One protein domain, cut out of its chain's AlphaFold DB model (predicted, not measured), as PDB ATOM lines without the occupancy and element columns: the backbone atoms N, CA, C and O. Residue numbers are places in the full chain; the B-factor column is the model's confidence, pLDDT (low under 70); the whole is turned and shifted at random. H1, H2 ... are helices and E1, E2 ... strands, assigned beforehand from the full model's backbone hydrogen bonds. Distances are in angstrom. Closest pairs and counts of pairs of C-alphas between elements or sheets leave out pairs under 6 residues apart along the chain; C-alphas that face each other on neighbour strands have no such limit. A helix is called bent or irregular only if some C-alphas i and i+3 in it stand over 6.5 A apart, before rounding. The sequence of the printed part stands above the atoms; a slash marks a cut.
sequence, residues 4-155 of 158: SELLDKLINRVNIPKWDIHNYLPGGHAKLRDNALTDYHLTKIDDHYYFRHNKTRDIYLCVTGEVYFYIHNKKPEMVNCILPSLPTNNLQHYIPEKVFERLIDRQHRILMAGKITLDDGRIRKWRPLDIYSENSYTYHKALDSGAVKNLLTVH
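This is residues 4 to 155 of the 158 residues of an uncharacterized protein of Morganella psychrotolerans (UniProt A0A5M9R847). One antiparallel sheet of six strands is curled like part of a barrel, and its edge strands E2 and E6 come together near one end. H3 and H4 pack on one face of it and H2 on the other, while H1, at the far end from H3, only grazes it. The printed part has 152 residues, with the order H1 E1 E2 E3 E4 H2 E5 E6 H3 H4; the class is mixed, helices and strands. The sheet's order is E2 E1 E4 E3 E5 E6. The whole is compact, with a radius of gyration of the C-alphas of 15.2 A and spans of 44 by 34 by 27 A.

Begin at H1, residues 4 to 14, which only grazes the sheet. E1, residues 36 to 45, and E2, residues 48 to 53, form a hairpin; look for N 43 and O 50, 2.8 A apart. E3, residues 65 to 72, and E4, residues 75 to 84, form the next, with N 70 and O 80 at 2.8 A. E4 is also E1's antiparallel neighbour, with N 37 and O 83 at 2.7 A. H2, residues 97 to 105, is on the sheet at a height of 8.6 A, only just over E3, on which 3 of its C-alphas fall; the C-alphas of Tyr 68 and Phe 100, their closest, are 7.4 A apart. E5, residues 110 to 119, pairs with E3 through N 67 and O 116, 2.8 A, and makes a hairpin with E6, residues 122 to 128, through N 117 and O 125, 2.8 A. E4, H2 and E5 are a split strand-helix-strand unit, with E3 between its two strands and a right-handed crossover. The sheet is folded, bent back into two leaves: E2 and E1 face E3, E5 and E6, with E4 as the hinge. H3, residues 136 to 143, and H4, residues 146 to 152, are on the face opposite to H2; the closest C-alphas of H3 and E5, Thr 138 and Leu 111, are 5.2 A apart, and those of H4 and E4, Gly 146 and Glu 77, 4.2 A. In all four helices every O i to N i+4 pair is within hydrogen-bond range.

Find C-alpha 4 at (166.545, -59.417, 199.971); H1 runs 15.2 A from there. E1 covers 24.4 A and bends by 75 degrees at residue 39; E4 covers 22.5 A and bends by 68 degrees at residue 78. E3 measures 23.0 A, and E5 runs 26.4 A from C-alpha 110 at (132.408, -59.760, 211.000). H4 ends at C-alpha 152, (145.638, -47.011, 215.160).

The C-alphas farthest apart, those of Gly 27 and Tyr 137, are 45.1 A apart. The printed part has no cut; the links H1 to E1, E2 to E3 and E4 to H2 are long. Confidence is low, with pLDDT under 70, for residues 4 to 35, 63, 85 to 94, 131 to 136 and 152 to 155.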
ATOM      1  N   SER A   4     165.569 -58.614 199.222       55.00
ATOM      2  CA  SER A   4     166.545 -59.417 199.971       55.00
ATOM      3  C   SER A   4     166.947 -58.740 201.279       55.00
ATOM      4  O   SER A   4     166.957 -59.388 202.312       55.00
ATOM      5  N   GLU A   5     167.190 -57.426 201.274       57.09
ATOM      6  CA  GLU A   5     167.580 -56.684 202.481       57.09
ATOM      7  C   GLU A   5     166.463 -56.620 203.528       57.09
ATOM      8  O   GLU A   5     166.744 -56.685 204.726       57.09
ATOM      9  N   LEU A   6     165.198 -56.490 203.108       57.56
ATOM     10  CA  LEU A   6     164.055 -56.516 204.027       57.56
ATOM     11  C   LEU A   6     163.883 -57.914 204.637       57.56
ATOM     12  O   LEU A   6     163.636 -58.047 205.837       57.56
ATOM     13  N   LEU A   7     164.063 -58.946 203.808       59.19
ATOM     14  CA  LEU A   7     164.010 -60.339 204.221       59.19
ATOM     15  C   LEU A   7     165.125 -60.680 205.206       59.19
ATOM     16  O   LEU A   7     164.861 -61.254 206.255       59.19
ATOM     17  N   ASP A   8     166.353 -60.278 204.895       61.03
ATOM     18  CA  ASP A   8     167.519 -60.486 205.742       61.03
ATOM     19  C   ASP A   8     167.364 -59.719 207.057       61.03
ATOM     20  O   ASP A   8     167.660 -60.261 208.120       61.03
ATOM     21  N   LYS A   9     166.814 -58.497 207.038       61.78
ATOM     22  CA  LYS A   9     166.468 -57.764 208.267       61.78
ATOM     23  C   LYS A   9     165.419 -58.493 209.106       61.78
ATOM     24  O   LYS A   9     165.599 -58.574 210.318       61.78
ATOM     25  N   LEU A  10     164.356 -59.024 208.498       59.47
ATOM     26  CA  LEU A  10     163.310 -59.790 209.191       59.47
ATOM     27  C   LEU A  10     163.845 -61.117 209.742       59.47
ATOM     28  O   LEU A  10     163.657 -61.418 210.916       59.47
ATOM     29  N   ILE A  11     164.568 -61.894 208.938       60.62
ATOM     30  CA  ILE A  11     165.164 -63.169 209.357       60.62
ATOM     31  C   ILE A  11     166.143 -62.941 210.515       60.62
ATOM     32  O   ILE A  11     166.065 -63.640 211.526       60.62
ATOM     33  N   ASN A  12     167.013 -61.931 210.405       60.00
ATOM     34  CA  ASN A  12     168.030 -61.643 211.418       60.00
ATOM     35  C   ASN A  12     167.450 -61.041 212.708       60.00
ATOM     36  O   ASN A  12     167.971 -61.318 213.783       60.00
ATOM     37  N   ARG A  13     166.382 -60.230 212.638       52.97
ATOM     38  CA  ARG A  13     165.762 -59.623 213.834       52.97
ATOM     39  C   ARG A  13     164.880 -60.583 214.614       52.97
ATOM     40  O   ARG A  13     164.754 -60.441 215.825       52.97
ATOM     41  N   VAL A  14     164.253 -61.535 213.934       49.53
ATOM     42  CA  VAL A  14     163.159 -62.306 214.531       49.53
ATOM     43  C   VAL A  14     163.591 -63.702 214.971       49.53
ATOM     44  O   VAL A  14     162.879 -64.359 215.728       49.53
ATOM     45  N   ASN A  15     164.771 -64.165 214.550       51.62
ATOM     46  CA  ASN A  15     165.231 -65.523 214.844       51.62
ATOM     47  C   ASN A  15     164.164 -66.574 214.450       51.62
ATOM     48  O   ASN A  15     163.979 -67.589 215.123       51.62
ATOM     49  N   ILE A  16     163.398 -66.293 213.380       49.31
ATOM     50  CA  ILE A  16     162.402 -67.227 212.842       49.31
ATOM     51  C   ILE A  16     163.199 -68.387 212.249       49.31
ATOM     52  O   ILE A  16     164.097 -68.144 211.435       49.31
ATOM     53  N   PRO A  17     162.886 -69.644 212.602       43.31
ATOM     54  CA  PRO A  17     163.425 -70.784 211.882       43.31
ATOM     55  C   PRO A  17     163.125 -70.583 210.394       43.31
ATOM     56  O   PRO A  17     161.971 -70.375 210.040       43.31
ATOM     57  N   LYS A  18     164.136 -70.641 209.517       46.28
ATOM     58  CA  LYS A  18     164.008 -70.447 208.050       46.28
ATOM     59  C   LYS A  18     162.968 -71.356 207.355       46.28
ATOM     60  O   LYS A  18     162.833 -71.310 206.138       46.28
ATOM     61  N   TRP A  19     162.302 -72.229 208.100       41.47
ATOM     62  CA  TRP A  19     161.426 -73.280 207.623       41.47
ATOM     63  C   TRP A  19     160.025 -72.653 207.500       41.47
ATOM     64  O   TRP A  19     159.468 -72.188 208.491       41.47
ATOM     65  N   ASP A  20     159.521 -72.580 206.266       47.41
ATOM     66  CA  ASP A  20     158.214 -72.039 205.838       47.41
ATOM     67  C   ASP A  20     158.045 -70.506 205.760       47.41
ATOM     68  O   ASP A  20     156.929 -69.975 205.816       47.41
ATOM     69  N   ILE A  21     159.133 -69.762 205.521       51.25
ATOM     70  CA  ILE A  21     158.986 -68.433 204.906       51.25
ATOM     71  C   ILE A  21     158.671 -68.654 203.426       51.25
ATOM     72  O   ILE A  21     159.558 -68.991 202.639       51.25
ATOM     73  N   HIS A  22     157.416 -68.445 203.031       52.25
ATOM     74  CA  HIS A  22     157.067 -68.366 201.618       52.25
ATOM     75  C   HIS A  22     157.550 -67.017 201.090       52.25
ATOM     76  O   HIS A  22     156.822 -66.026 201.034       52.25
ATOM     77  N   ASN A  23     158.835 -66.977 200.736       46.78
ATOM     78  CA  ASN A  23     159.430 -65.892 199.974       46.78
ATOM     79  C   ASN A  23     158.822 -65.900 198.584       46.78
ATOM     80  O   ASN A  23     159.398 -66.466 197.657       46.78
ATOM     81  N   TYR A  24     157.681 -65.260 198.400       46.53
ATOM     82  CA  TYR A  24     157.230 -65.025 197.047       46.53
ATOM     83  C   TYR A  24     157.865 -63.750 196.496       46.53
ATOM     84  O   TYR A  24     157.248 -62.695 196.377       46.53
ATOM     85  N   LEU A  25     159.144 -63.893 196.151       38.69
ATOM     86  CA  LEU A  25     159.741 -63.147 195.053       38.69
ATOM     87  C   LEU A  25     159.004 -63.543 193.758       38.69
ATOM     88  O   LEU A  25     158.553 -64.685 193.637       38.69
ATOM     89  N   PRO A  26     158.864 -62.643 192.773       36.06
ATOM     90  CA  PRO A  26     158.207 -62.959 191.513       36.06
ATOM     91  C   PRO A  26     159.077 -63.942 190.727       36.06
ATOM     92  O   PRO A  26     159.983 -63.550 189.998       36.06
ATOM     93  N   GLY A  27     158.825 -65.236 190.895       32.09
ATOM     94  CA  GLY A  27     159.560 -66.261 190.168       32.09
ATOM     95  C   GLY A  27     159.298 -67.680 190.651       32.09
ATOM     96  O   GLY A  27     160.167 -68.262 191.282       32.09
ATOM     97  N   GLY A  28     158.141 -68.243 190.280       37.50
ATOM     98  CA  GLY A  28     157.856 -69.692 190.307       37.50
ATOM     99  C   GLY A  28     157.598 -70.278 191.707       37.50
ATOM    100  O   GLY A  28     158.190 -69.864 192.684       37.50
ATOM    101  N   HIS A  29     156.708 -71.241 191.937       37.41
ATOM    102  CA  HIS A  29     156.017 -72.171 191.057       37.41
ATOM    103  C   HIS A  29     154.607 -72.484 191.601       37.41
ATOM    104  O   HIS A  29     154.436 -72.756 192.780       37.41
ATOM    105  N   ALA A  30     153.644 -72.532 190.675       39.62
ATOM    106  CA  ALA A  30     152.530 -73.482 190.583       39.62
ATOM    107  C   ALA A  30     151.455 -73.612 191.700       39.62
ATOM    108  O   ALA A  30     151.702 -74.058 192.813       39.62
ATOM    109  N   LYS A  31     150.206 -73.494 191.210       42.53
ATOM    110  CA  LYS A  31     148.957 -74.182 191.606       42.53
ATOM    111  C   LYS A  31     148.236 -73.720 192.875       42.53
ATOM    112  O   LYS A  31     148.169 -74.464 193.842       42.53
ATOM    113  N   LEU A  32     147.459 -72.645 192.759       45.16
ATOM    114  CA  LEU A  32     146.173 -72.559 193.461       45.16
ATOM    115  C   LEU A  32     145.111 -72.023 192.495       45.16
ATOM    116  O   LEU A  32     145.312 -71.015 191.828       45.16
ATOM    117  N   ARG A  33     143.997 -72.752 192.378       48.28
ATOM    118  CA  ARG A  33     142.819 -72.385 191.565       48.28
ATOM    119  C   ARG A  33     142.066 -71.173 192.129       48.28
ATOM    120  O   ARG A  33     141.146 -70.680 191.485       48.28
ATOM    121  N   ASP A  34     142.457 -70.717 193.313       54.28
ATOM    122  CA  ASP A  34     141.836 -69.615 194.021       54.28
ATOM    123  C   ASP A  34     142.623 -68.330 193.784       54.28
ATOM    124  O   ASP A  34     143.845 -68.306 193.902       54.28
ATOM    125  N   ASN A  35     141.915 -67.241 193.480       69.38
ATOM    126  CA  ASN A  35     142.503 -65.914 193.257       69.38
ATOM    127  C   ASN A  35     142.930 -65.217 194.568       69.38
ATOM    128  O   ASN A  35     143.401 -64.080 194.537       69.38
ATOM    129  N   ALA A  36     142.730 -65.864 195.722       75.25
ATOM    130  CA  ALA A  36     142.976 -65.295 197.041       75.25
ATOM    131  C   ALA A  36     143.403 -66.359 198.069       75.25
ATOM    132  O   ALA A  36     142.952 -67.501 198.022       75.25
ATOM    133  N   LEU A  37     144.231 -65.946 199.025       79.25
ATOM    134  CA  LEU A  37     144.637 -66.674 200.222       79.25
ATOM    135  C   LEU A  37     143.845 -66.147 201.427       79.25
ATOM    136  O   LEU A  37     143.599 -64.945 201.545       79.25
ATOM    137  N   THR A  38     143.461 -67.044 202.333       84.06
ATOM    138  CA  THR A  38     142.650 -66.749 203.532       84.06
ATOM    139  C   THR A  38     143.327 -67.309 204.787       84.06
ATOM    140  O   THR A  38     144.392 -67.906 204.677       84.06
ATOM    141  N   ASP A  39     142.755 -67.093 205.978       83.81
ATOM    142  CA  ASP A  39     143.313 -67.528 207.276       83.81
ATOM    143  C   ASP A  39     144.681 -66.908 207.646       83.81
ATOM    144  O   ASP A  39     145.363 -67.368 208.570       83.81
ATOM    145  N   TYR A  40     145.066 -65.822 206.972       86.06
ATOM    146  CA  TYR A  40     146.221 -65.006 207.332       86.06
ATOM    147  C   TYR A  40     145.831 -63.917 208.328       86.06
ATOM    148  O   TYR A  40     144.743 -63.354 208.247       86.06
ATOM    149  N   HIS A  41     146.730 -63.587 209.250       88.69
ATOM    150  CA  HIS A  41     146.574 -62.454 210.159       88.69
ATOM    151  C   HIS A  41     147.802 -61.554 210.135       88.69
ATOM    152  O   HIS A  41     148.938 -62.017 209.995       88.69
ATOM    153  N   LEU A  42     147.555 -60.256 210.279       88.94
ATOM    154  CA  LEU A  42     148.591 -59.241 210.361       88.94
ATOM    155  C   LEU A  42     149.405 -59.425 211.646       88.94
ATOM    156  O   LEU A  42     148.850 -59.500 212.741       88.94
ATOM    157  N   THR A  43     150.724 -59.459 211.511       84.56
ATOM    158  CA  THR A  43     151.676 -59.533 212.619       84.56
ATOM    159  C   THR A  43     152.744 -58.458 212.440       84.56
ATOM    160  O   THR A  43     153.125 -58.140 211.315       84.56
ATOM    161  N   LYS A  44     153.207 -57.876 213.549       79.94
ATOM    162  CA  LYS A  44     154.188 -56.785 213.577       79.94
ATOM    163  C   LYS A  44     155.450 -57.235 214.293       79.94
ATOM    164  O   LYS A  44     155.349 -57.793 215.385       79.94
ATOM    165  N   ILE A  45     156.610 -56.934 213.715       73.56
ATOM    166  CA  ILE A  45     157.903 -57.000 214.403       73.56
ATOM    167  C   ILE A  45     158.692 -55.742 214.088       73.56
ATOM    168  O   ILE A  45     158.890 -55.387 212.924       73.56
ATOM    169  N   ASP A  46     159.133 -55.070 215.152       73.44
ATOM    170  CA  ASP A  46     159.604 -53.692 215.094       73.44
ATOM    171  C   ASP A  46     158.605 -52.867 214.283       73.44
ATOM    172  O   ASP A  46     157.417 -52.947 214.555       73.44
ATOM    173  N   ASP A  47     159.028 -52.148 213.247       73.44
ATOM    174  CA  ASP A  47     158.128 -51.337 212.422       73.44
ATOM    175  C   ASP A  47     157.583 -52.047 211.175       73.44
ATOM    176  O   ASP A  47     156.859 -51.426 210.396       73.44
ATOM    177  N   HIS A  48     157.908 -53.327 210.965       74.19
ATOM    178  CA  HIS A  48     157.523 -54.054 209.753       74.19
ATOM    179  C   HIS A  48     156.373 -55.020 210.022       74.19
ATOM    180  O   HIS A  48     156.328 -55.722 211.037       74.19
ATOM    181  N   TYR A  49     155.446 -55.060 209.072       79.69
ATOM    182  CA  TYR A  49     154.285 -55.926 209.092       79.69
ATOM    183  C   TYR A  49     154.473 -57.091 208.129       79.69
ATOM    184  O   TYR A  49     154.964 -56.939 207.011       79.69
ATOM    185  N   TYR A  50     154.028 -58.259 208.564       78.31
ATOM    186  CA  TYR A  50     153.923 -59.455 207.744       78.31
ATOM    187  C   TYR A  50     152.614 -60.169 208.045       78.31
ATOM    188  O   TYR A  50     151.920 -59.862 209.017       78.31
ATOM    189  N   PHE A  51     152.272 -61.140 207.211       83.56
ATOM    190  CA  PHE A  51     151.046 -61.901 207.359       83.56
ATOM    191  C   PHE A  51     151.382 -63.344 207.672       83.56
ATOM    192  O   PHE A  51     152.193 -63.957 206.984       83.56
ATOM    193  N   ARG A  52     150.752 -63.900 208.702       82.62
ATOM    194  CA  ARG A  52     150.999 -65.274 209.130       82.62
ATOM    195  C   ARG A  52     149.743 -66.112 208.986       82.62
ATOM    196  O   ARG A  52     148.681 -65.712 209.457       82.62
ATOM    197  N   HIS A  53     149.853 -67.286 208.381       84.38
ATOM    198  CA  HIS A  53     148.745 -68.223 208.306       84.38
ATOM    199  C   HIS A  53     148.502 -68.887 209.667       84.38
ATOM    200  O   HIS A  53     149.432 -69.329 210.344       84.38
ATOM    201  N   ASN A  54     147.241 -68.981 210.086       77.81
ATOM    202  CA  ASN A  54     146.888 -69.432 211.433       77.81
ATOM    203  C   ASN A  54     147.202 -70.922 211.697       77.81
ATOM    204  O   ASN A  54     147.488 -71.287 212.835       77.81
ATOM    205  N   LYS A  55     147.144 -71.789 210.674       77.12
ATOM    206  CA  LYS A  55     147.339 -73.247 210.837       77.12
ATOM    207  C   LYS A  55     148.744 -73.709 210.463       77.12
ATOM    208  O   LYS A  55     149.441 -74.286 211.289       77.12
ATOM    209  N   THR A  56     149.137 -73.452 209.221       74.94
ATOM    210  CA  THR A  56     150.431 -73.878 208.658       74.94
ATOM    211  C   THR A  56     151.596 -73.052 209.187       74.94
ATOM    212  O   THR A  56     152.719 -73.525 209.168       74.94
ATOM    213  N   ARG A  57     151.324 -71.857 209.739       70.75
ATOM    214  CA  ARG A  57     152.326 -70.875 210.190       70.75
ATOM    215  C   ARG A  57     153.135 -70.237 209.060       70.75
ATOM    216  O   ARG A  57     154.044 -69.475 209.378       70.75
ATOM    217  N   ASP A  58     152.733 -70.468 207.812       70.94
ATOM    218  CA  ASP A  58     153.282 -69.833 206.617       70.94
ATOM    219  C   ASP A  58     153.339 -68.315 206.771       70.94
ATOM    220  O   ASP A  58     152.403 -67.693 207.288       70.94
ATOM    221  N   ILE A  59     154.428 -67.721 206.296       73.38
ATOM    222  CA  ILE A  59     154.608 -66.270 206.283       73.38
ATOM    223  C   ILE A  59     154.450 -65.754 204.857       73.38
ATOM    224  O   ILE A  59     155.133 -66.218 203.950       73.38
ATOM    225  N   TYR A  60     153.584 -64.757 204.689       73.94
ATOM    226  CA  TYR A  60     153.439 -63.973 203.471       73.94
ATOM    227  C   TYR A  60     153.954 -62.553 203.710       73.94
ATOM    228  O   TYR A  60     153.569 -61.881 204.673       73.94
ATOM    229  N   LEU A  61     154.816 -62.090 202.807       73.06
ATOM    230  CA  LEU A  61     155.424 -60.765 202.855       73.06
ATOM    231  C   LEU A  61     154.887 -59.910 201.710       73.06
ATOM    232  O   LEU A  61     155.034 -60.256 200.542       73.06
ATOM    233  N   CYS A  62     154.285 -58.773 202.056       72.69
ATOM    234  CA  CYS A  62     153.885 -57.752 201.097       72.69
ATOM    235  C   CYS A  62     154.684 -56.486 201.388       72.69
ATOM    236  O   CYS A  62     154.570 -55.921 202.474       72.69
ATOM    237  N   VAL A  63     155.496 -56.055 200.427       68.12
ATOM    238  CA  VAL A  63     156.298 -54.837 200.577       68.12
ATOM    239  C   VAL A  63     155.451 -53.607 200.251       68.12
ATOM    240  O   VAL A  63     155.432 -52.661 201.029       68.12
ATOM    241  N   THR A  64     154.682 -53.631 199.160       72.75
ATOM    242  CA  THR A  64     153.919 -52.459 198.710       72.75
ATOM    243  C   THR A  64     152.583 -52.847 198.095       72.75
ATOM    244  O   THR A  64     152.553 -53.707 197.219       72.75
ATOM    245  N   GLY A  65     151.521 -52.129 198.486       77.75
ATOM    246  CA  GLY A  65     150.202 -52.066 197.840       77.75
ATOM    247  C   GLY A  65     149.031 -52.315 198.797       77.75
ATOM    248  O   GLY A  65     149.140 -52.021 199.984       77.75
ATOM    249  N   GLU A  66     147.877 -52.756 198.286       82.31
ATOM    250  CA  GLU A  66     146.634 -52.859 199.068       82.31
ATOM    251  C   GLU A  66     146.303 -54.294 199.497       82.31
ATOM    252  O   GLU A  66     146.289 -55.218 198.684       82.31
ATOM    253  N   VAL A  67     145.969 -54.461 200.777       85.88
ATOM    254  CA  VAL A  67     145.530 -55.725 201.375       85.88
ATOM    255  C   VAL A  67     144.166 -55.534 202.016       85.88
ATOM    256  O   VAL A  67     143.965 -54.607 202.802       85.88
ATOM    257  N   TYR A  68     143.227 -56.426 201.713       89.62
ATOM    258  CA  TYR A  68     141.950 -56.436 202.410       89.62
ATOM    259  C   TYR A  68     142.077 -57.091 203.779       89.62
ATOM    260  O   TYR A  68     142.766 -58.102 203.941       89.62
ATOM    261  N   PHE A  69     141.351 -56.552 204.752       91.25
ATOM    262  CA  PHE A  69     141.277 -57.112 206.091       91.25
ATOM    263  C   PHE A  69     139.847 -57.187 206.611       91.25
ATOM    264  O   PHE A  69     138.952 -56.490 206.133       91.25
ATOM    265  N   TYR A  70     139.656 -58.014 207.633       91.25
ATOM    266  CA  TYR A  70     138.448 -58.060 208.439       91.25
ATOM    267  C   TYR A  70     138.756 -58.400 209.904       91.25
ATOM    268  O   TYR A  70     139.721 -59.096 210.232       91.25
ATOM    269  N   ILE A  71     137.902 -57.921 210.803       90.25
ATOM    270  CA  ILE A  71     137.948 -58.198 212.240       90.25
ATOM    271  C   ILE A  71     136.755 -59.080 212.572       90.25
ATOM    272  O   ILE A  71     135.610 -58.737 212.285       90.25
ATOM    273  N   HIS A  72     137.021 -60.228 213.179       88.62
ATOM    274  CA  HIS A  72     136.000 -61.216 213.492       88.62
ATOM    275  C   HIS A  72     135.601 -61.129 214.972       88.62
ATOM    276  O   HIS A  72     136.456 -61.062 215.849       88.62
ATOM    277  N   ASN A  73     134.306 -61.216 215.287       85.50
ATOM    278  CA  ASN A  73     133.798 -61.024 216.655       85.50
ATOM    279  C   ASN A  73     134.340 -62.040 217.679       85.50
ATOM    280  O   ASN A  73     134.452 -61.735 218.859       85.50
ATOM    281  N   LYS A  74     134.682 -63.260 217.243       86.75
ATOM    282  CA  LYS A  74     135.302 -64.277 218.121       86.75
ATOM    283  C   LYS A  74     136.788 -64.034 218.421       86.75
ATOM    284  O   LYS A  74     137.304 -64.688 219.316       86.75
ATOM    285  N   LYS A  75     137.460 -63.179 217.645       85.12
ATOM    286  CA  LYS A  75     138.884 -62.843 217.789       85.12
ATOM    287  C   LYS A  75     139.086 -61.344 217.518       85.12
ATOM    288  O   LYS A  75     139.720 -60.986 216.523       85.12
ATOM    289  N   PRO A  76     138.459 -60.460 218.319       86.31
ATOM    290  CA  PRO A  76     138.480 -59.013 218.088       86.31
ATOM    291  C   PRO A  76     139.888 -58.403 218.207       86.31
ATOM    292  O   PRO A  76     140.123 -57.275 217.799       86.31
ATOM    293  N   GLU A  77     140.845 -59.130 218.762       86.56
ATOM    294  CA  GLU A  77     142.255 -58.761 218.836       86.56
ATOM    295  C   GLU A  77     143.031 -58.993 217.527       86.56
ATOM    296  O   GLU A  77     144.122 -58.446 217.364       86.56
ATOM    297  N   MET A  78     142.481 -59.771 216.586       87.31
ATOM    298  CA  MET A  78     143.157 -60.153 215.344       87.31
ATOM    299  C   MET A  78     142.648 -59.374 214.128       87.31
ATOM    300  O   MET A  78     141.450 -59.331 213.841       87.31
ATOM    301  N   VAL A  79     143.593 -58.847 213.350       90.50
ATOM    302  CA  VAL A  79     143.350 -58.336 211.996       90.50
ATOM    303  C   VAL A  79     143.554 -59.496 211.025       90.50
ATOM    304  O   VAL A  79     144.691 -59.880 210.748       90.50
ATOM    305  N   ASN A  80     142.463 -60.080 210.536       91.25
ATOM    306  CA  ASN A  80     142.516 -61.147 209.538       91.25
ATOM    307  C   ASN A  80     142.640 -60.523 208.154       91.25
ATOM    308  O   ASN A  80     142.025 -59.494 207.887       91.25
ATOM    309  N   CYS A  81     143.406 -61.141 207.268       88.75
ATOM    310  CA  CYS A  81     143.734 -60.600 205.959       88.75
ATOM    311  C   CYS A  81     143.375 -61.590 204.856       88.75
ATOM    312  O   CYS A  81     143.544 -62.802 205.001       88.75
ATOM    313  N   ILE A  82     142.893 -61.044 203.743       86.88
ATOM    314  CA  ILE A  82     142.710 -61.777 202.495       86.88
ATOM    315  C   ILE A  82     143.771 -61.261 201.528       86.88
ATOM    316  O   ILE A  82     143.810 -60.072 201.208       86.88
ATOM    317  N   LEU A  83     144.656 -62.161 201.111       81.88
ATOM    318  CA  LEU A  83     145.847 -61.842 200.325       81.88
ATOM    319  C   LEU A  83     145.675 -62.360 198.896       81.88
ATOM    320  O   LEU A  83     144.973 -63.348 198.698       81.88
ATOM    321  N   PRO A  84     146.272 -61.731 197.875       75.69
ATOM    322  CA  PRO A  84     146.239 -62.286 196.529       75.69
ATOM    323  C   PRO A  84     147.064 -63.580 196.482       75.69
ATOM    324  O   PRO A  84     148.143 -63.662 197.071       75.69
ATOM    325  N   SER A  85     146.568 -64.591 195.767       68.19
ATOM    326  CA  SER A  85     147.283 -65.867 195.590       68.19
ATOM    327  C   SER A  85     148.478 -65.776 194.642       68.19
ATOM    328  O   SER A  85     149.368 -66.622 194.698       68.19
ATOM    329  N   LEU A  86     148.516 -64.741 193.798       57.91
ATOM    330  CA  LEU A  86     149.647 -64.405 192.940       57.91
ATOM    331  C   LEU A  86     150.280 -63.090 193.425       57.91
ATOM    332  O   LEU A  86     149.712 -62.020 193.209       57.91
ATOM    333  N   PRO A  87     151.439 -63.150 194.088       50.25
ATOM    334  CA  PRO A  87     152.209 -61.972 194.460       50.25
ATOM    335  C   PRO A  87     152.955 -61.446 193.234       50.25
ATOM    336  O   PRO A  87     153.775 -62.139 192.632       50.25
ATOM    337  N   THR A  88     152.683 -60.204 192.853       48.97
ATOM    338  CA  THR A  88     153.469 -59.486 191.847       48.97
ATOM    339  C   THR A  88     154.219 -58.345 192.520       48.97
ATOM    340  O   THR A  88     153.650 -57.622 193.333       48.97
ATOM    341  N   ASN A  89     155.484 -58.133 192.135       42.91
ATOM    342  CA  ASN A  89     156.315 -57.008 192.605       42.91
ATOM    343  C   ASN A  89     155.720 -55.619 192.312       42.91
ATOM    344  O   ASN A  89     156.226 -54.623 192.810       42.91
ATOM    345  N   ASN A  90     154.639 -55.565 191.532       42.34
ATOM    346  CA  ASN A  90     153.792 -54.405 191.327       42.34
ATOM    347  C   ASN A  90     152.351 -54.847 191.602       42.34
ATOM    348  O   ASN A  90     151.815 -55.657 190.841       42.34
ATOM    349  N   LEU A  91     151.712 -54.357 192.667       47.41
ATOM    350  CA  LEU A  91     150.298 -54.624 192.958       47.41
ATOM    351  C   LEU A  91     149.366 -53.881 191.971       47.41
ATOM    352  O   LEU A  91     148.572 -53.033 192.357       47.41
ATOM    353  N   GLN A  92     149.438 -54.226 190.681       44.41
ATOM    354  CA  GLN A  92     148.315 -54.051 189.749       44.41
ATOM    355  C   GLN A  92     147.279 -55.183 189.889       44.41
ATOM    356  O   GLN A  92     146.188 -55.090 189.330       44.41
ATOM    357  N   HIS A  93     147.567 -56.232 190.670       51.44
ATOM    358  CA  HIS A  93     146.610 -57.297 190.960       51.44
ATOM    359  C   HIS A  93     145.783 -56.988 192.205       51.44
ATOM    360  O   HIS A  93     146.130 -57.285 193.344       51.44
ATOM    361  N   TYR A  94     144.648 -56.370 191.922       66.31
ATOM    362  CA  TYR A  94     143.533 -56.132 192.817       66.31
ATOM    363  C   TYR A  94     142.762 -57.440 193.025       66.31
ATOM    364  O   TYR A  94     142.286 -58.030 192.055       66.31
ATOM    365  N   ILE A  95     142.589 -57.887 194.274       74.94
ATOM    366  CA  ILE A  95     141.450 -58.758 194.581       74.94
ATOM    367  C   ILE A  95     140.208 -57.905 194.309       74.94
ATOM    368  O   ILE A  95     140.053 -56.865 194.960       74.94
ATOM    369  N   PRO A  96     139.326 -58.289 193.369       79.44
ATOM    370  CA  PRO A  96     138.113 -57.527 193.142       79.44
ATOM    371  C   PRO A  96     137.336 -57.358 194.442       79.44
ATOM    372  O   PRO A  96     137.180 -58.337 195.167       79.44
ATOM    373  N   GLU A  97     136.824 -56.165 194.744       81.88
ATOM    374  CA  GLU A  97     136.049 -55.944 195.979       81.88
ATOM    375  C   GLU A  97     134.874 -56.924 196.067       81.88
ATOM    376  O   GLU A  97     134.700 -57.578 197.083       81.88
ATOM    377  N   LYS A  98     134.225 -57.225 194.935       83.06
ATOM    378  CA  LYS A  98     133.209 -58.291 194.822       83.06
ATOM    379  C   LYS A  98     133.712 -59.709 195.131       83.06
ATOM    380  O   LYS A  98     132.931 -60.604 195.449       83.06
ATOM    381  N   VAL A  99     134.994 -60.000 194.916       84.25
ATOM    382  CA  VAL A  99     135.600 -61.280 195.331       84.25
ATOM    383  C   VAL A  99     135.842 -61.257 196.833       84.25
ATOM    384  O   VAL A  99     135.511 -62.234 197.497       84.25
ATOM    385  N   PHE A 100     136.359 -60.147 197.357       85.81
ATOM    386  CA  PHE A 100     136.548 -59.948 198.786       85.81
ATOM    387  C   PHE A 100     135.228 -60.079 199.559       85.81
ATOM    388  O   PHE A 100     135.141 -60.947 200.421       85.81
ATOM    389  N   GLU A 101     134.199 -59.313 199.191       84.06
ATOM    390  CA  GLU A 101     132.842 -59.356 199.758       84.06
ATOM    391  C   GLU A 101     132.312 -60.790 199.813       84.06
ATOM    392  O   GLU A 101     132.010 -61.304 200.883       84.06
ATOM    393  N   ARG A 102     132.339 -61.516 198.686       84.88
ATOM    394  CA  ARG A 102     131.893 -62.920 198.644       84.88
ATOM    395  C   ARG A 102     132.678 -63.847 199.573       84.88
ATOM    396  O   ARG A 102     132.129 -64.853 200.025       84.88
ATOM    397  N   LEU A 103     133.962 -63.581 199.803       84.62
ATOM    398  CA  LEU A 103     134.785 -64.376 200.714       84.62
ATOM    399  C   LEU A 103     134.459 -64.068 202.174       84.62
ATOM    400  O   LEU A 103     134.416 -64.998 202.979       84.62
ATOM    401  N   ILE A 104     134.212 -62.802 202.516       84.25
ATOM    402  CA  ILE A 104     133.894 -62.403 203.890       84.25
ATOM    403  C   ILE A 104     132.425 -62.598 204.256       84.25
ATOM    404  O   ILE A 104     132.149 -62.851 205.418       84.25
ATOM    405  N   ASP A 105     131.497 -62.623 203.303       80.00
ATOM    406  CA  ASP A 105     130.098 -62.989 203.568       80.00
ATOM    407  C   ASP A 105     129.976 -64.441 204.057       80.00
ATOM    408  O   ASP A 105     129.077 -64.792 204.824       80.00
ATOM    409  N   ARG A 106     130.928 -65.297 203.663       78.50
ATOM    410  CA  ARG A 106     131.071 -66.661 204.199       78.50
ATOM    411  C   ARG A 106     131.656 -66.680 205.613       78.50
ATOM    412  O   ARG A 106     131.531 -67.682 206.313       78.50
ATOM    413  N   GLN A 107     132.304 -65.596 206.034       73.81
ATOM    414  CA  GLN A 107     132.808 -65.416 207.388       73.81
ATOM    415  C   GLN A 107     131.682 -64.808 208.231       73.81
ATOM    416  O   GLN A 107     131.413 -63.615 208.206       73.81
ATOM    417  N   HIS A 108     130.965 -65.630 208.990       71.31
ATOM    418  CA  HIS A 108     129.920 -65.109 209.872       71.31
ATOM    419  C   HIS A 108     130.509 -64.190 210.958       71.31
ATOM    420  O   HIS A 108     131.594 -64.446 211.461       71.31
ATOM    421  N   ARG A 109     129.742 -63.198 211.436       83.00
ATOM    422  CA  ARG A 109     130.095 -62.360 212.606       83.00
ATOM    423  C   ARG A 109     131.340 -61.474 212.405       83.00
ATOM    424  O   ARG A 109     132.165 -61.346 213.317       83.00
ATOM    425  N   ILE A 110     131.445 -60.840 211.242       86.50
ATOM    426  CA  ILE A 110     132.408 -59.760 211.000       86.50
ATOM    427  C   ILE A 110     131.997 -58.508 211.779       86.50
ATOM    428  O   ILE A 110     130.831 -58.125 211.769       86.50
ATOM    429  N   LEU A 111     132.959 -57.904 212.477       86.69
ATOM    430  CA  LEU A 111     132.790 -56.621 213.160       86.69
ATOM    431  C   LEU A 111     133.111 -55.434 212.245       86.69
ATOM    432  O   LEU A 111     132.484 -54.387 212.337       86.69
ATOM    433  N   MET A 112     134.118 -55.595 211.388       88.69
ATOM    434  CA  MET A 112     134.585 -54.578 210.450       88.69
ATOM    435  C   MET A 112     135.351 -55.254 209.319       88.69
ATOM    436  O   MET A 112     136.028 -56.258 209.543       88.69
ATOM    437  N   ALA A 113     135.294 -54.667 208.132       89.75
ATOM    438  CA  ALA A 113     136.157 -54.993 207.009       89.75
ATOM    439  C   ALA A 113     136.749 -53.709 206.424       89.75
ATOM    440  O   ALA A 113     136.187 -52.627 206.598       89.75
ATOM    441  N   GLY A 114     137.892 -53.815 205.754       89.94
ATOM    442  CA  GLY A 114     138.626 -52.651 205.281       89.94
ATOM    443  C   GLY A 114     139.787 -52.982 204.354       89.94
ATOM    444  O   GLY A 114     140.003 -54.132 203.967       89.94
ATOM    445  N   LYS A 115     140.560 -51.947 204.025       89.94
ATOM    446  CA  LYS A 115     141.817 -52.029 203.273       89.94
ATOM    447  C   LYS A 115     142.964 -51.451 204.092       89.94
ATOM    448  O   LYS A 115     142.806 -50.418 204.737       89.94
ATOM    449  N   ILE A 116     144.118 -52.098 204.017       88.62
ATOM    450  CA  ILE A 116     145.412 -51.629 204.516       88.62
ATOM    451  C   ILE A 116     146.279 -51.324 203.298       88.62
ATOM    452  O   ILE A 116     146.353 -52.134 202.377       88.62
ATOM    453  N   THR A 117     146.950 -50.177 203.295       86.06
ATOM    454  CA  THR A 117     147.986 -49.865 202.309       86.06
ATOM    455  C   THR A 117     149.353 -50.008 202.950       86.06
ATOM    456  O   THR A 117     149.648 -49.356 203.957       86.06
ATOM    457  N   LEU A 118     150.180 -50.840 202.330       80.94
ATOM    458  CA  LEU A 118     151.563 -51.075 202.699       80.94
ATOM    459  C   LEU A 118     152.515 -50.317 201.774       80.94
ATOM    460  O   LEU A 118     152.268 -50.203 200.573       80.94
ATOM    461  N   ASP A 119     153.606 -49.835 202.352       78.06
ATOM    462  CA  ASP A 119     154.761 -49.269 201.662       78.06
ATOM    463  C   ASP A 119     156.025 -49.675 202.420       78.06
ATOM    464  O   ASP A 119     156.124 -49.450 203.628       78.06
ATOM    465  N   ASP A 120     156.959 -50.319 201.725       73.94
ATOM    466  CA  ASP A 120     158.178 -50.900 202.299       73.94
ATOM    467  C   ASP A 120     157.919 -51.820 203.519       73.94
ATOM    468  O   ASP A 120     158.625 -51.797 204.527       73.94
ATOM    469  N   GLY A 121     156.835 -52.602 203.471       72.19
ATOM    470  CA  GLY A 121     156.406 -53.496 204.552       72.19
ATOM    471  C   GLY A 121     155.797 -52.776 205.760       72.19
ATOM    472  O   GLY A 121     155.545 -53.404 206.788       72.19
ATOM    473  N   ARG A 122     155.544 -51.465 205.668       80.31
ATOM    474  CA  ARG A 122     154.940 -50.649 206.730       80.31
ATOM    475  C   ARG A 122     153.533 -50.226 206.353       80.31
ATOM    476  O   ARG A 122     153.272 -49.875 205.207       80.31
ATOM    477  N   ILE A 123     152.621 -50.198 207.320       84.25
ATOM    478  CA  ILE A 123     151.278 -49.656 207.091       84.25
ATOM    479  C   ILE A 123     151.372 -48.136 206.967       84.25
ATOM    480  O   ILE A 123     151.756 -47.456 207.913       84.25
ATOM    481  N   ARG A 124     150.990 -47.598 205.805       84.06
ATOM    482  CA  ARG A 124     150.905 -46.147 205.564       84.06
ATOM    483  C   ARG A 124     149.544 -45.576 205.905       84.06
ATOM    484  O   ARG A 124     149.449 -44.479 206.434       84.06
ATOM    485  N   LYS A 125     148.497 -46.312 205.551       85.50
ATOM    486  CA  LYS A 125     147.101 -45.933 205.758       85.50
ATOM    487  C   LYS A 125     146.251 -47.185 205.854       85.50
ATOM    488  O   LYS A 125     146.609 -48.232 205.312       85.50
ATOM    489  N   TRP A 126     145.107 -47.067 206.500       88.06
ATOM    490  CA  TRP A 126     144.049 -48.062 206.424       88.06
ATOM    491  C   TRP A 126     142.699 -47.352 206.406       88.06
ATOM    492  O   TRP A 126     142.590 -46.205 206.838       88.06
ATOM    493  N   ARG A 127     141.676 -48.008 205.863       86.56
ATOM    494  CA  ARG A 127     140.302 -47.493 205.872       86.56
ATOM    495  C   ARG A 127     139.286 -48.628 205.987       86.56
ATOM    496  O   ARG A 127     139.502 -49.669 205.359       86.56
ATOM    497  N   PRO A 128     138.194 -48.456 206.748       86.69
ATOM    498  CA  PRO A 128     137.067 -49.383 206.708       86.69
ATOM    499  C   PRO A 128     136.331 -49.300 205.356       86.69
ATOM    500  O   PRO A 128     136.474 -48.320 204.625       86.69
ATOM    501  N   LEU A 129     135.567 -50.342 205.018       84.06
ATOM    502  CA  LEU A 129     134.595 -50.327 203.919       84.06
ATOM    503  C   LEU A 129     133.198 -50.008 204.464       84.06
ATOM    504  O   LEU A 129     132.770 -50.602 205.456       84.06
ATOM    505  N   ASP A 130     132.483 -49.120 203.775       71.75
ATOM    506  CA  ASP A 130     131.199 -48.564 204.231       71.75
ATOM    507  C   ASP A 130     130.120 -49.642 204.414       71.75
ATOM    508  O   ASP A 130     129.378 -49.627 205.395       71.75
ATOM    509  N   ILE A 131     130.128 -50.656 203.548       67.75
ATOM    510  CA  ILE A 131     129.221 -51.817 203.562       67.75
ATOM    511  C   ILE A 131     129.222 -52.626 204.873       67.75
ATOM    512  O   ILE A 131     128.249 -53.311 205.163       67.75
ATOM    513  N   TYR A 132     130.269 -52.533 205.702       64.44
ATOM    514  CA  TYR A 132     130.331 -53.221 207.004       64.44
ATOM    515  C   TYR A 132     130.229 -52.262 208.199       64.44
ATOM    516  O   TYR A 132     130.458 -52.666 209.340       64.44
ATOM    517  N   SER A 133     129.878 -50.997 207.946       58.16
ATOM    518  CA  SER A 133     129.689 -49.956 208.966       58.16
ATOM    519  C   SER A 133     128.218 -49.660 209.291       58.16
ATOM    520  O   SER A 133     127.941 -48.961 210.264       58.16
ATOM    521  N   GLU A 134     127.268 -50.233 208.540       56.94
ATOM    522  CA  GLU A 134     125.832 -49.930 208.667       56.94
ATOM    523  C   GLU A 134     125.229 -50.332 210.025       56.94
ATOM    524  O   GLU A 134     124.291 -49.699 210.511       56.94
ATOM    525  N   ASN A 135     125.784 -51.350 210.691       67.38
ATOM    526  CA  ASN A 135     125.407 -51.688 212.060       67.38
ATOM    527  C   ASN A 135     126.335 -50.973 213.051       67.38
ATOM    528  O   ASN A 135     127.405 -51.484 213.397       67.38
ATOM    529  N   SER A 136     125.884 -49.813 213.536       64.25
ATOM    530  CA  SER A 136     126.638 -48.945 214.449       64.25
ATOM    531  C   SER A 136     127.175 -49.685 215.677       64.25
ATOM    532  O   SER A 136     128.336 -49.510 216.031       64.25
ATOM    533  N   TYR A 137     126.396 -50.584 216.290       74.88
ATOM    534  CA  TYR A 137     126.847 -51.362 217.450       74.88
ATOM    535  C   TYR A 137     128.042 -52.265 217.115       74.88
ATOM    536  O   TYR A 137     129.035 -52.317 217.843       74.88
ATOM    537  N   THR A 138     127.955 -52.967 215.988       74.12
ATOM    538  CA  THR A 138     128.998 -53.881 215.507       74.12
ATOM    539  C   THR A 138     130.270 -53.115 215.127       74.12
ATOM    540  O   THR A 138     131.373 -53.531 215.489       74.12
ATOM    541  N   TYR A 139     130.104 -51.954 214.494       73.81
ATOM    542  CA  TYR A 139     131.189 -51.060 214.111       73.81
ATOM    543  C   TYR A 139     131.892 -50.424 215.322       73.81
ATOM    544  O   TYR A 139     133.117 -50.473 215.410       73.81
ATOM    545  N   HIS A 140     131.149 -49.906 216.308       78.19
ATOM    546  CA  HIS A 140     131.728 -49.377 217.552       78.19
ATOM    547  C   HIS A 140     132.509 -50.451 218.312       78.19
ATOM    548  O   HIS A 140     133.641 -50.218 218.732       78.19
ATOM    549  N   LYS A 141     131.971 -51.674 218.384       81.62
ATOM    550  CA  LYS A 141     132.689 -52.810 218.969       81.62
ATOM    551  C   LYS A 141     133.993 -53.125 218.225       81.62
ATOM    552  O   LYS A 141     134.967 -53.547 218.848       81.62
ATOM    553  N   ALA A 142     134.023 -52.941 216.905       82.25
ATOM    554  CA  ALA A 142     135.248 -53.065 216.125       82.25
ATOM    555  C   ALA A 142     136.251 -51.956 216.466       82.25
ATOM    556  O   ALA A 142     137.427 -52.252 216.648       82.25
ATOM    557  N   LEU A 143     135.806 -50.703 216.594       83.12
ATOM    558  CA  LEU A 143     136.672 -49.576 216.954       83.12
ATOM    559  C   LEU A 143     137.328 -49.750 218.332       83.12
ATOM    560  O   LEU A 143     138.511 -49.455 218.491       83.12
ATOM    561  N   ASP A 144     136.598 -50.308 219.298       83.19
ATOM    562  CA  ASP A 144     137.114 -50.577 220.648       83.19
ATOM    563  C   ASP A 144     138.044 -51.800 220.726       83.19
ATOM    564  O   ASP A 144     138.691 -52.053 221.756       83.19
ATOM    565  N   SER A 145     138.115 -52.572 219.639       83.44
ATOM    566  CA  SER A 145     138.833 -53.837 219.579       83.44
ATOM    567  C   SER A 145     140.354 -53.668 219.656       83.44
ATOM    568  O   SER A 145     140.927 -52.655 219.244       83.44
ATOM    569  N   GLY A 146     141.033 -54.704 220.157       82.44
ATOM    570  CA  GLY A 146     142.497 -54.754 220.152       82.44
ATOM    571  C   GLY A 146     143.076 -54.660 218.736       82.44
ATOM    572  O   GLY A 146     144.112 -54.032 218.543       82.44
ATOM    573  N   ALA A 147     142.372 -55.198 217.734       84.25
ATOM    574  CA  ALA A 147     142.778 -55.122 216.337       84.25
ATOM    575  C   ALA A 147     142.831 -53.674 215.824       84.25
ATOM    576  O   ALA A 147     143.847 -53.266 215.263       84.25
ATOM    577  N   VAL A 148     141.784 -52.871 216.062       83.62
ATOM    578  CA  VAL A 148     141.786 -51.455 215.654       83.62
ATOM    579  C   VAL A 148     142.799 -50.652 216.460       83.62
ATOM    580  O   VAL A 148     143.516 -49.854 215.873       83.62
ATOM    581  N   LYS A 149     142.957 -50.899 217.764       81.94
ATOM    582  CA  LYS A 149     144.011 -50.245 218.565       81.94
ATOM    583  C   LYS A 149     145.412 -50.523 218.012       81.94
ATOM    584  O   LYS A 149     146.223 -49.602 217.906       81.94
ATOM    585  N   ASN A 150     145.672 -51.753 217.574       73.25
ATOM    586  CA  ASN A 150     146.931 -52.126 216.930       73.25
ATOM    587  C   ASN A 150     147.109 -51.434 215.565       73.25
ATOM    588  O   ASN A 150     148.210 -50.985 215.253       73.25
ATOM    589  N   LEU A 151     146.032 -51.281 214.783       78.44
ATOM    590  CA  LEU A 151     146.041 -50.518 213.526       78.44
ATOM    591  C   LEU A 151     146.158 -48.995 213.739       78.44
ATOM    592  O   LEU A 151     146.767 -48.313 212.922       78.44
ATOM    593  N   LEU A 152     145.606 -48.443 214.823       65.31
ATOM    594  CA  LEU A 152     145.638 -47.011 215.160       65.31
ATOM    595  C   LEU A 152     146.975 -46.573 215.753       65.31
ATOM    596  O   LEU A 152     147.428 -45.466 215.476       65.31
ATOM    597  N   THR A 153     147.649 -47.453 216.498       58.06
ATOM    598  CA  THR A 153     149.019 -47.208 216.987       58.06
ATOM    599  C   THR A 153     149.992 -46.921 215.829       58.06
ATOM    600  O   THR A 153     151.012 -46.272 216.024       58.06
ATOM    601  N   VAL A 154     149.655 -47.324 214.597       52.66
ATOM    602  CA  VAL A 154     150.399 -46.972 213.375       52.66
ATOM    603  C   VAL A 154     150.320 -45.473 213.045       52.66
ATOM    604  O   VAL A 154     151.264 -44.928 212.491       52.66
ATOM    605  N   HIS A 155     149.191 -44.811 213.316       48.94
ATOM    606  CA  HIS A 155     148.934 -43.427 212.882       48.94
ATOM    607  C   HIS A 155     149.345 -42.375 213.920       48.94
ATOM    608  O   HIS A 155     149.452 -41.206 213.571       48.94
TER     609      HIS A 155